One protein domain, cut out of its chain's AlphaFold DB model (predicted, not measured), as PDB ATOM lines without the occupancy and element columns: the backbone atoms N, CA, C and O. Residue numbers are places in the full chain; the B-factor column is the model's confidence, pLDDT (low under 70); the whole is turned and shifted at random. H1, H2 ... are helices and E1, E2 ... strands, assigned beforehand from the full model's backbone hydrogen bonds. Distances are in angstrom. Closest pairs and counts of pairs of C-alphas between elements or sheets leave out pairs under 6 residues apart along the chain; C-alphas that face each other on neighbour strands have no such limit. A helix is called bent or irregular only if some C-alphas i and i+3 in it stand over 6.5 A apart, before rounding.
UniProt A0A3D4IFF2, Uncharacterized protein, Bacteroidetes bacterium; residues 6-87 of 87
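What this domain is: This is residues 6 to 87 of the 87 residues of an uncharacterized protein of Bacteroidetes bacterium (UniProt A0A3D4IFF2). One strongly twisted sheet of four strands is covered on one face by two helices, long H1 crossing the strands and shorter H2 slanting over them; the other face is bare, which makes two layers. The printed part has 82 residues with two named helices and four named strands, in the order H1, E1, H2, E2, E3, E4. The sheet runs E1, E4, E3, E2 and is mixed, as is the class, helices and strands. The whole is compact, with a radius of gyration of the C-alphas of 11.5 A and spans of 32 by 26 by 22 A.

Where its parts are: Find C-alpha 6 at (-56.287, 28.231, -34.132); from there H1 runs 26.6 A through residues 6 to 23, only just irregular, with C-alphas 19 and 22 6.9 A apart. Next come E1, residues 29 to 34, 16.5 A, and H2, residues 36 to 48, 16.7 A. E2 is residues 60 to 65, 14.2 A, and E3 residues 72 to 76, 12.8 A. E4, residues 81 to 86, 16.6 A, ends at C-alpha 86, (-51.879, 11.023, -38.109).

How they stand to each other: Look first at E1 and E4, parallel, with N 32 and O 83 2.8 A apart. E2, E3 and E4 form a meander, each the antiparallel neighbour of the one before; N 73 and O 64 are 2.8 A apart, N 74 and O 82 2.9 A. E1, H2, E2 is a split strand-helix-strand unit, same-way strands with E4 and E3 between them, its crossover right-handed. H1 is on the sheet at a height of 5.5 A, its Tyr 21 and Ala 30 of E1 having C-alphas 5.6 A apart, the closest. H2, on the same face, has a height of 9.1 A; its closest C-alphas to E4 are Arg 36 and Met 86, 5.7 A. Residues 6 to 14 of H1 touch H2, closest at C-alphas Gly 10 and Leu 42, 4.3 A, at a steep tilt of 69 degrees, only just short of perpendicular, opposite ways. In H2 every O i to N i+4 pair is within hydrogen-bond range, in H1 12 of 14.

The domain as a whole: The C-alphas of His 6 and Gly 27 are the farthest apart, 32.8 A. The printed part has no cut, its one long link joins H2 to E2, and no printed residue is under 70 in pLDDT.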
ATOM      1  N   HIS A   6     -56.639  29.387 -33.303       87.62
ATOM      2  CA  HIS A   6     -56.287  28.231 -34.132       87.62
ATOM      3  C   HIS A   6     -54.796  28.237 -34.490       87.62
ATOM      4  O   HIS A   6     -54.103  27.254 -34.262       87.62
ATOM      5  N   GLN A   7     -54.288  29.385 -34.941       88.25
ATOM      6  CA  GLN A   7     -52.874  29.564 -35.256       88.25
ATOM      7  C   GLN A   7     -51.986  29.323 -34.031       88.25
ATOM      8  O   GLN A   7     -51.013  28.582 -34.116       88.25
ATOM      9  N   LYS A   8     -52.345  29.882 -32.864       90.31
ATOM     10  CA  LYS A   8     -51.610  29.645 -31.616       90.31
ATOM     11  C   LYS A   8     -51.587  28.164 -31.249       90.31
ATOM     12  O   LYS A   8     -50.520  27.653 -30.927       90.31
ATOM     13  N   LYS A   9     -52.726  27.471 -31.351       92.12
ATOM     14  CA  LYS A   9     -52.783  26.018 -31.150       92.12
ATOM     15  C   LYS A   9     -51.853  25.292 -32.122       92.12
ATOM     16  O   LYS A   9     -51.073  24.460 -31.681       92.12
ATOM     17  N   GLY A  10     -51.858  25.645 -33.407       94.06
ATOM     18  CA  GLY A  10     -50.947  25.066 -34.397       94.06
ATOM     19  C   GLY A  10     -49.474  25.234 -34.032       94.06
ATOM     20  O   GLY A  10     -48.727  24.258 -34.047       94.06
ATOM     21  N   ILE A  11     -49.061  26.433 -33.612       94.56
ATOM     22  CA  ILE A  11     -47.688  26.672 -33.136       94.56
ATOM     23  C   ILE A  11     -47.384  25.877 -31.861       94.56
ATOM     24  O   ILE A  11     -46.289  25.335 -31.719       94.56
ATOM     25  N   GLU A  12     -48.343  25.743 -30.944       94.00
ATOM     26  CA  GLU A  12     -48.189  24.901 -29.755       94.00
ATOM     27  C   GLU A  12     -48.024  23.413 -30.118       94.00
ATOM     28  O   GLU A  12     -47.175  22.739 -29.530       94.00
ATOM     29  N   HIS A  13     -48.780  22.892 -31.091       95.12
ATOM     30  CA  HIS A  13     -48.601  21.524 -31.593       95.12
ATOM     31  C   HIS A  13     -47.228  21.355 -32.247       95.12
ATOM     32  O   HIS A  13     -46.526  20.392 -31.939       95.12
ATOM     33  N   LEU A  14     -46.791  22.320 -33.059       96.31
ATOM     34  CA  LEU A  14     -45.457  22.308 -33.655       96.31
ATOM     35  C   LEU A  14     -44.355  22.285 -32.589       96.31
ATOM     36  O   LEU A  14     -43.431  21.481 -32.670       96.31
ATOM     37  N   ALA A  15     -44.473  23.105 -31.543       95.25
ATOM     38  CA  ALA A  15     -43.524  23.107 -30.434       95.25
ATOM     39  C   ALA A  15     -43.491  21.759 -29.691       95.25
ATOM     40  O   ALA A  15     -42.425  21.318 -29.260       95.25
ATOM     41  N   LYS A  16     -44.632  21.071 -29.551       95.00
ATOM     42  CA  LYS A  16     -44.675  19.712 -28.984       95.00
ATOM     43  C   LYS A  16     -43.959  18.702 -29.881       95.00
ATOM     44  O   LYS A  16     -43.160  17.929 -29.360       95.00
ATOM     45  N   VAL A  17     -44.180  18.752 -31.199       96.31
ATOM     46  CA  VAL A  17     -43.457  17.919 -32.179       96.31
ATOM     47  C   VAL A  17     -41.949  18.152 -32.063       96.31
ATOM     48  O   VAL A  17     -41.192  17.194 -31.930       96.31
ATOM     49  N   LEU A  18     -41.516  19.417 -32.013       96.19
ATOM     50  CA  LEU A  18     -40.106  19.798 -31.878       96.19
ATOM     51  C   LEU A  18     -39.457  19.299 -30.582       96.19
ATOM     52  O   LEU A  18     -38.289  18.931 -30.563       96.19
ATOM     53  N   ARG A  19     -40.219  19.255 -29.488       95.75
ATOM     54  CA  ARG A  19     -39.740  18.709 -28.211       95.75
ATOM     55  C   ARG A  19     -39.694  17.185 -28.191       95.75
ATOM     56  O   ARG A  19     -38.932  16.630 -27.403       95.75
ATOM     57  N   TYR A  20     -40.527  16.527 -28.993       95.19
ATOM     58  CA  TYR A  20     -40.690  15.078 -28.968       95.19
ATOM     59  C   TYR A  20     -39.812  14.351 -29.989       95.19
ATOM     60  O   TYR A  20     -39.294  13.287 -29.664       95.19
ATOM     61  N   TYR A  21     -39.579  14.921 -31.183       96.56
ATOM     62  CA  TYR A  21     -38.808  14.240 -32.232       96.56
ATOM     63  C   TYR A  21     -37.437  13.714 -31.769       96.56
ATOM     64  O   TYR A  21     -37.103  12.608 -32.185       96.56
ATOM     65  N   PRO A  22     -36.663  14.388 -30.883       95.75
ATOM     66  CA  PRO A  22     -35.362  13.865 -30.460       95.75
ATOM     67  C   PRO A  22     -35.463  12.554 -29.669       95.75
ATOM     68  O   PRO A  22     -34.489  11.814 -29.581       95.75
ATOM     69  N   MET A  23     -36.626  12.259 -29.076       95.75
ATOM     70  CA  MET A  23     -36.860  11.030 -28.306       95.75
ATOM     71  C   MET A  23     -37.158   9.818 -29.192       95.75
ATOM     72  O   MET A  23     -36.980   8.688 -28.750       95.75
ATOM     73  N   VAL A  24     -37.628  10.054 -30.416       95.75
ATOM     74  CA  VAL A  24     -38.028   9.022 -31.391       95.75
ATOM     75  C   VAL A  24     -37.171   9.061 -32.655       95.75
ATOM     76  O   VAL A  24     -37.495   8.429 -33.655       95.75
ATOM     77  N   GLN A  25     -36.094   9.843 -32.627       95.94
ATOM     78  CA  GLN A  25     -35.171   9.983 -33.736       95.94
ATOM     79  C   GLN A  25     -34.366   8.695 -33.922       95.94
ATOM     80  O   GLN A  25     -33.689   8.226 -33.007       95.94
ATOM     81  N   GLU A  26     -34.364   8.192 -35.150       94.81
ATOM     82  CA  GLU A  26     -33.520   7.101 -35.617       94.81
ATOM     83  C   GLU A  26     -32.611   7.629 -36.736       94.81
ATOM     84  O   GLU A  26     -33.034   7.910 -37.860       94.81
ATOM     85  N   GLY A  27     -31.328   7.827 -36.423       94.56
ATOM     86  CA  GLY A  27     -30.378   8.425 -37.363       94.56
ATOM     87  C   GLY A  27     -30.715   9.888 -37.660       94.56
ATOM     88  O   GLY A  27     -30.649  10.724 -36.762       94.56
ATOM     89  N   GLN A  28     -31.039  10.207 -38.915       95.06
ATOM     90  CA  GLN A  28     -31.408  11.564 -39.359       95.06
ATOM     91  C   GLN A  28     -32.915  11.736 -39.580       95.06
ATOM     92  O   GLN A  28     -33.340  12.731 -40.161       95.06
ATOM     93  N   GLN A  29     -33.727  10.785 -39.122       96.56
ATOM     94  CA  GLN A  29     -35.169  10.811 -39.317       96.56
ATOM     95  C   GLN A  29     -35.894  10.595 -37.990       96.56
ATOM     96  O   GLN A  29     -35.413   9.877 -37.120       96.56
ATOM     97  N   ALA A  30     -37.056  11.217 -37.829       97.38
ATOM     98  CA  ALA A  30     -37.949  10.987 -36.699       97.38
ATOM     99  C   ALA A  30     -39.392  10.917 -37.199       97.38
ATOM    100  O   ALA A  30     -39.762  11.674 -38.095       97.38
ATOM    101  N   VAL A  31     -40.210  10.040 -36.616       96.81
ATOM    102  CA  VAL A  31     -41.643   9.942 -36.931       96.81
ATOM    103  C   VAL A  31     -42.449  10.335 -35.700       96.81
ATOM    104  O   VAL A  31     -42.274   9.766 -34.624       96.81
ATOM    105  N   VAL A  32     -43.316  11.334 -35.846       96.69
ATOM    106  CA  VAL A  32     -44.147  11.866 -34.765       96.69
ATOM    107  C   VAL A  32     -45.615  11.762 -35.157       96.69
ATOM    108  O   VAL A  32     -46.072  12.424 -36.084       96.69
ATOM    109  N   GLY A  33     -46.360  10.959 -34.404       95.50
ATOM    110  CA  GLY A  33     -47.807  10.861 -34.538       95.50
ATOM    111  C   GLY A  33     -48.527  12.014 -33.834       95.50
ATOM    112  O   GLY A  33     -48.239  12.321 -32.675       95.50
ATOM    113  N   LEU A  34     -49.509  12.610 -34.506       95.06
ATOM    114  CA  LEU A  34     -50.493  13.529 -33.935       95.06
ATOM    115  C   LEU A  34     -51.901  12.940 -34.027       95.06
ATOM    116  O   LEU A  34     -52.213  12.165 -34.929       95.06
ATOM    117  N   THR A  35     -52.775  13.352 -33.106       95.31
ATOM    118  CA  THR A  35     -54.204  13.061 -33.251       95.31
ATOM    119  C   THR A  35     -54.724  13.733 -34.518       95.31
ATOM    120  O   THR A  35     -54.179  14.741 -34.975       95.31
ATOM    121  N   ARG A  36     -55.828  13.225 -35.069       93.88
ATOM    122  CA  ARG A  36     -56.464  13.829 -36.245       93.88
ATOM    123  C   ARG A  36     -56.749  15.329 -36.082       93.88
ATOM    124  O   ARG A  36     -56.526  16.091 -37.016       93.88
ATOM    125  N   GLU A  37     -57.243  15.755 -34.918       93.69
ATOM    126  CA  GLU A  37     -57.528  17.173 -34.654       93.69
ATOM    127  C   GLU A  37     -56.242  18.010 -34.667       93.69
ATOM    128  O   GLU A  37     -56.161  18.993 -35.401       93.69
ATOM    129  N   ASP A  38     -55.217  17.577 -33.929       94.31
ATOM    130  CA  ASP A  38     -53.929  18.269 -33.837       94.31
ATOM    131  C   ASP A  38     -53.228  18.344 -35.202       94.31
ATOM    132  O   ASP A  38     -52.660  19.379 -35.558       94.31
ATOM    133  N   TRP A  39     -53.301  17.263 -35.987       94.50
ATOM    134  CA  TRP A  39     -52.761  17.201 -37.344       94.50
ATOM    135  C   TRP A  39     -53.427  18.238 -38.249       94.50
ATOM    136  O   TRP A  39     -52.734  19.000 -38.922       94.50
ATOM    137  N   HIS A  40     -54.764  18.312 -38.239       93.06
ATOM    138  CA  HIS A  40     -55.496  19.273 -39.066       93.06
ATOM    139  C   HIS A  40     -55.173  20.712 -38.664       93.06
ATOM    140  O   HIS A  40     -54.912  21.538 -39.534       93.06
ATOM    141  N   VAL A  41     -55.112  20.997 -37.360       94.56
ATOM    142  CA  VAL A  41     -54.783  22.335 -36.850       94.56
ATOM    143  C   VAL A  41     -53.370  22.759 -37.258       94.56
ATOM    144  O   VAL A  41     -53.144  23.899 -37.676       94.56
ATOM    145  N   LEU A  42     -52.401  21.848 -37.153       94.81
ATOM    146  CA  LEU A  42     -51.026  22.109 -37.562       94.81
ATOM    147  C   LEU A  42     -50.917  22.333 -39.077       94.81
ATOM    148  O   LEU A  42     -50.263  23.285 -39.507       94.81
ATOM    149  N   CYS A  43     -51.596  21.509 -39.877       93.38
ATOM    150  CA  CYS A  43     -51.608  21.651 -41.331       93.38
ATOM    151  C   CYS A  43     -52.249  22.969 -41.773       93.38
ATOM    152  O   CYS A  43     -51.651  23.705 -42.555       93.38
ATOM    153  N   ASP A  44     -53.416  23.319 -41.238       93.38
ATOM    154  CA  ASP A  44     -54.066  24.592 -41.556       93.38
ATOM    155  C   ASP A  44     -53.166  25.773 -41.197       93.38
ATOM    156  O   ASP A  44     -52.980  26.694 -41.998       93.38
ATOM    157  N   THR A  45     -52.522  25.704 -40.031       93.56
ATOM    158  CA  THR A  45     -51.587  26.731 -39.576       93.56
ATOM    159  C   THR A  45     -50.409  26.901 -40.539       93.56
ATOM    160  O   THR A  45     -50.071  28.035 -40.879       93.56
ATOM    161  N   LEU A  46     -49.792  25.813 -41.004       94.00
ATOM    162  CA  LEU A  46     -48.583  25.872 -41.834       94.00
ATOM    163  C   LEU A  46     -48.847  26.079 -43.331       94.00
ATOM    164  O   LEU A  46     -47.982  26.627 -44.017       94.00
ATOM    165  N   PHE A  47     -50.010  25.668 -43.842       92.81
ATOM    166  CA  PHE A  47     -50.291  25.661 -45.283       92.81
ATOM    167  C   PHE A  47     -51.444  26.575 -45.716       92.81
ATOM    168  O   PHE A  47     -51.443  27.028 -46.858       92.81
ATOM    169  N   HIS A  48     -52.411  26.888 -44.845       90.31
ATOM    170  CA  HIS A  48     -53.647  27.578 -45.251       90.31
ATOM    171  C   HIS A  48     -53.851  28.953 -44.600       90.31
ATOM    172  O   HIS A  48     -54.591  29.782 -45.129       90.31
ATOM    173  N   MET A  49     -53.191  29.233 -43.475       89.00
ATOM    174  CA  MET A  49     -53.428  30.451 -42.688       89.00
ATOM    175  C   MET A  49     -52.483  31.621 -42.990       89.00
ATOM    176  O   MET A  49     -52.562  32.641 -42.307       89.00
ATOM    177  N   ASN A  50     -51.598  31.509 -43.988       87.25
ATOM    178  CA  ASN A  50     -50.545  32.503 -44.260       87.25
ATOM    179  C   ASN A  50     -49.743  32.863 -42.997       87.25
ATOM    180  O   ASN A  50     -49.449  34.031 -42.741       87.25
ATOM    181  N   THR A  51     -49.434  31.858 -42.172       87.50
ATOM    182  CA  THR A  51     -48.709  32.072 -40.920       87.50
ATOM    183  C   THR A  51     -47.352  32.712 -41.205       87.50
ATOM    184  O   THR A  51     -46.585  32.166 -42.004       87.50
ATOM    185  N   PRO A  52     -47.040  33.863 -40.582       90.38
ATOM    186  CA  PRO A  52     -45.785  34.546 -40.832       90.38
ATOM    187  C   PRO A  52     -44.622  33.682 -40.354       90.38
ATOM    188  O   PRO A  52     -44.706  33.001 -39.328       90.38
ATOM    189  N   ARG A  53     -43.513  33.721 -41.094       90.75
ATOM    190  CA  ARG A  53     -42.350  32.882 -40.803       90.75
ATOM    191  C   ARG A  53     -41.779  33.153 -39.411       90.75
ATOM    192  O   ARG A  53     -41.315  32.206 -38.784       90.75
ATOM    193  N   GLU A  54     -41.859  34.391 -38.915       90.75
ATOM    194  CA  GLU A  54     -41.429  34.744 -37.556       90.75
ATOM    195  C   GLU A  54     -42.239  34.072 -36.433       90.75
ATOM    196  O   GLU A  54     -41.751  33.989 -35.309       90.75
ATOM    197  N   ALA A  55     -43.453  33.583 -36.714       90.50
ATOM    198  CA  ALA A  55     -44.255  32.831 -35.747       90.50
ATOM    199  C   ALA A  55     -43.895  31.338 -35.716       90.50
ATOM    200  O   ALA A  55     -44.216  30.645 -34.750       90.50
ATOM    201  N   ILE A  56     -43.240  30.835 -36.768       93.00
ATOM    202  CA  ILE A  56     -42.761  29.456 -36.832       93.00
ATOM    203  C   ILE A  56     -41.429  29.368 -36.077       93.00
ATOM    204  O   ILE A  56     -40.542  30.179 -36.353       93.00
ATOM    205  N   PRO A  57     -41.240  28.379 -35.183       93.50
ATOM    206  CA  PRO A  57     -39.974  28.167 -34.491       93.50
ATOM    207  C   PRO A  57     -38.779  28.140 -35.453       93.50
ATOM    208  O   PRO A  57     -38.857  27.616 -36.572       93.50
ATOM    209  N   VAL A  58     -37.667  28.737 -35.023       94.50
ATOM    210  CA  VAL A  58     -36.457  28.885 -35.850       94.50
ATOM    211  C   VAL A  58     -35.809  27.537 -36.163       94.50
ATOM    212  O   VAL A  58     -35.138  27.403 -37.184       94.50
ATOM    213  N   GLU A  59     -36.061  26.536 -35.319       94.94
ATOM    214  CA  GLU A  59     -35.597  25.161 -35.446       94.94
ATOM    215  C   GLU A  59     -36.135  24.482 -36.705       94.94
ATOM    216  O   GLU A  59     -35.439  23.643 -37.270       94.94
ATOM    217  N   VAL A  60     -37.340  24.839 -37.164       96.75
ATOM    218  CA  VAL A  60     -37.895  24.364 -38.439       96.75
ATOM    219  C   VAL A  60     -37.300  25.221 -39.535       96.75
ATOM    220  O   VAL A  60     -37.524  26.421 -39.520       96.75
ATOM    221  N   LEU A  61     -36.571  24.653 -40.490       96.38
ATOM    222  CA  LEU A  61     -36.024  25.359 -41.651       96.38
ATOM    223  C   LEU A  61     -37.043  25.470 -42.784       96.38
ATOM    224  O   LEU A  61     -37.221  26.551 -43.351       96.38
ATOM    225  N   SER A  62     -37.712  24.364 -43.089       96.06
ATOM    226  CA  SER A  62     -38.723  24.261 -44.135       96.06
ATOM    227  C   SER A  62     -39.754  23.192 -43.781       96.06
ATOM    228  O   SER A  62     -39.519  22.330 -42.932       96.06
ATOM    229  N   TRP A  63     -40.917  23.271 -44.425       96.19
ATOM    230  CA  TRP A  63     -41.985  22.290 -44.296       96.19
ATOM    231  C   TRP A  63     -42.639  22.035 -45.651       96.19
ATOM    232  O   TRP A  63     -42.733  22.932 -46.492       96.19
ATOM    233  N   ARG A  64     -43.084  20.798 -45.867       96.38
ATOM    234  CA  ARG A  64     -43.836  20.381 -47.056       96.38
ATOM    235  C   ARG A  64     -44.720  19.184 -46.734       96.38
ATOM    236  O   ARG A  64     -44.509  18.522 -45.725       96.38
ATOM    237  N   PHE A  65     -45.662  18.865 -47.609       95.88
ATOM    238  CA  PHE A  65     -46.276  17.540 -47.602       95.88
ATOM    239  C   PHE A  65     -45.333  16.506 -48.238       95.88
ATOM    240  O   PHE A  65     -44.518  16.835 -49.110       95.88
ATOM    241  N   SER A  66     -45.435  15.259 -47.786       93.62
ATOM    242  CA  SER A  66     -44.863  14.098 -48.463       93.62
ATOM    243  C   SER A  66     -45.498  13.920 -49.846       93.62
ATOM    244  O   SER A  66     -46.547  14.487 -50.147       93.62
ATOM    245  N   GLU A  67     -44.871  13.124 -50.711       88.94
ATOM    246  CA  GLU A  67     -45.344  12.946 -52.093       88.94
ATOM    247  C   GLU A  67     -46.742  12.313 -52.180       88.94
ATOM    248  O   GLU A  67     -47.513  12.650 -53.074       88.94
ATOM    249  N   ASN A  68     -47.092  11.442 -51.229       88.00
ATOM    250  CA  ASN A  68     -48.435  10.867 -51.095       88.00
ATOM    251  C   ASN A  68     -49.433  11.798 -50.377       88.00
ATOM    252  O   ASN A  68     -50.617  11.484 -50.328       88.00
ATOM    253  N   GLY A  69     -48.979  12.923 -49.813       83.38
ATOM    254  CA  GLY A  69     -49.813  13.864 -49.058       83.38
ATOM    255  C   GLY A  69     -50.265  13.372 -47.678       83.38
ATOM    256  O   GLY A  69     -51.031  14.065 -47.015       83.38
ATOM    257  N   GLU A  70     -49.810  12.198 -47.237       87.62
ATOM    258  CA  GLU A  70     -50.247  11.581 -45.974       87.62
ATOM    259  C   GLU A  70     -49.466  12.100 -44.760       87.62
ATOM    260  O   GLU A  70     -49.948  12.029 -43.630       87.62
ATOM    261  N   GLN A  71     -48.270  12.647 -44.984       94.44
ATOM    262  CA  GLN A  71     -47.372  13.111 -43.936       94.44
ATOM    263  C   GLN A  71     -46.934  14.549 -44.204       94.44
ATOM    264  O   GLN A  71     -46.793  14.990 -45.346       94.44
ATOM    265  N   MET A  72     -46.661  15.282 -43.133       96.19
ATOM    266  CA  MET A  72     -45.946  16.545 -43.213       96.19
ATOM    267  C   MET A  72     -44.471  16.301 -42.909       96.19
ATOM    268  O   MET A  72     -44.123  15.703 -41.898       96.19
ATOM    269  N   VAL A  73     -43.605  16.787 -43.783       97.50
ATOM    270  CA  VAL A  73     -42.153  16.698 -43.660       97.50
ATOM    271  C   VAL A  73     -41.633  18.035 -43.153       97.50
ATOM    272  O   VAL A  73     -41.859  19.063 -43.796       97.50
ATOM    273  N   LEU A  74     -40.938  18.021 -42.019       97.44
ATOM    274  CA  LEU A  74     -40.249  19.177 -41.452       97.44
ATOM    275  C   LEU A  74     -38.739  18.955 -41.535       97.44
ATOM    276  O   LEU A  74     -38.235  17.961 -41.020       97.44
ATOM    277  N   GLU A  75     -38.014  19.902 -42.121       97.25
ATOM    278  CA  GLU A  75     -36.553  19.916 -42.040       97.25
ATOM    279  C   GLU A  75     -36.128  20.776 -40.861       97.25
ATOM    280  O   GLU A  75     -36.571  21.920 -40.732       97.25
ATOM    281  N   THR A  76     -35.265  20.245 -39.999       96.31
ATOM    282  CA  THR A  76     -34.785  20.972 -38.819       96.31
ATOM    283  C   THR A  76     -33.384  21.546 -39.023       96.31
ATOM    284  O   THR A  76     -32.592  21.046 -39.822       96.31
ATOM    285  N   GLN A  77     -33.024  22.565 -38.239       94.69
ATOM    286  CA  GLN A  77     -31.670  23.137 -38.206       94.69
ATOM    287  C   GLN A  77     -30.580  22.118 -37.849       94.69
ATOM    288  O   GLN A  77     -29.413  22.322 -38.175       94.69
ATOM    289  N   GLN A  78     -30.954  21.022 -37.190       92.12
ATOM    290  CA  GLN A  78     -30.045  19.949 -36.796       92.12
ATOM    291  C   GLN A  78     -29.817  18.919 -37.915       92.12
ATOM    292  O   GLN A  78     -29.097  17.947 -37.704       92.12
ATOM    293  N   GLY A  79     -30.415  19.115 -39.097       93.56
ATOM    294  CA  GLY A  79     -30.330  18.166 -40.207       93.56
ATOM    295  C   GLY A  79     -31.124  16.880 -39.964       93.56
ATOM    296  O   GLY A  79     -30.780  15.842 -40.526       93.56
ATOM    297  N   VAL A  80     -32.138  16.942 -39.095       96.88
ATOM    298  CA  VAL A  80     -33.093  15.855 -38.854       96.88
ATOM    299  C   VAL A  80     -34.373  16.150 -39.624       96.88
ATOM    300  O   VAL A  80     -34.942  17.237 -39.472       96.88
ATOM    301  N   THR A  81     -34.833  15.172 -40.398       97.69
ATOM    302  CA  THR A  81     -36.116  15.202 -41.099       97.69
ATOM    303  C   THR A  81     -37.195  14.599 -40.202       97.69
ATOM    304  O   THR A  81     -37.154  13.416 -39.858       97.69
ATOM    305  N   VAL A  82     -38.176  15.406 -39.804       97.81
ATOM    306  CA  VAL A  82     -39.292  14.965 -38.958       97.81
ATOM    307  C   VAL A  82     -40.514  14.711 -39.835       97.81
ATOM    308  O   VAL A  82     -41.037  15.632 -40.460       97.81
ATOM    309  N   LEU A  83     -40.972  13.463 -39.868       97.12
ATOM    310  CA  LEU A  83     -42.229  13.062 -40.488       97.12
ATOM    311  C   LEU A  83     -43.339  13.150 -39.447       97.12
ATOM    312  O   LEU A  83     -43.303  12.465 -38.428       97.12
ATOM    313  N   VAL A  84     -44.316  14.008 -39.698       96.88
ATOM    314  CA  VAL A  84     -45.489  14.173 -38.848       96.88
ATOM    315  C   VAL A  84     -46.673  13.504 -39.525       96.88
ATOM    316  O   VAL A  84     -47.056  13.881 -40.635       96.88
ATOM    317  N   GLU A  85     -47.255  12.523 -38.851       94.94
ATOM    318  CA  GLU A  85     -48.347  11.708 -39.378       94.94
ATOM    319  C   GLU A  85     -49.528  11.650 -38.411       94.94
ATOM    320  O   GLU A  85     -49.417  12.008 -37.240       94.94
ATOM    321  N   MET A  86     -50.687  11.248 -38.921       94.06
ATOM    322  CA  MET A  86     -51.879  11.023 -38.109       94.06
ATOM    323  C   MET A  86     -51.864   9.593 -37.554       94.06
ATOM    324  O   MET A  86     -51.545   8.667 -38.297       94.06
ATOM    325  N   PHE A  87     -52.262   9.413 -36.290       88.62
ATOM    326  CA  PHE A  87     -52.513   8.096 -35.684       88.62
ATOM    327  C   PHE A  87     -53.961   7.924 -35.210       88.62
ATOM    328  O   PHE A  87     -54.667   8.947 -35.029       88.62
TER     329      PHE A  87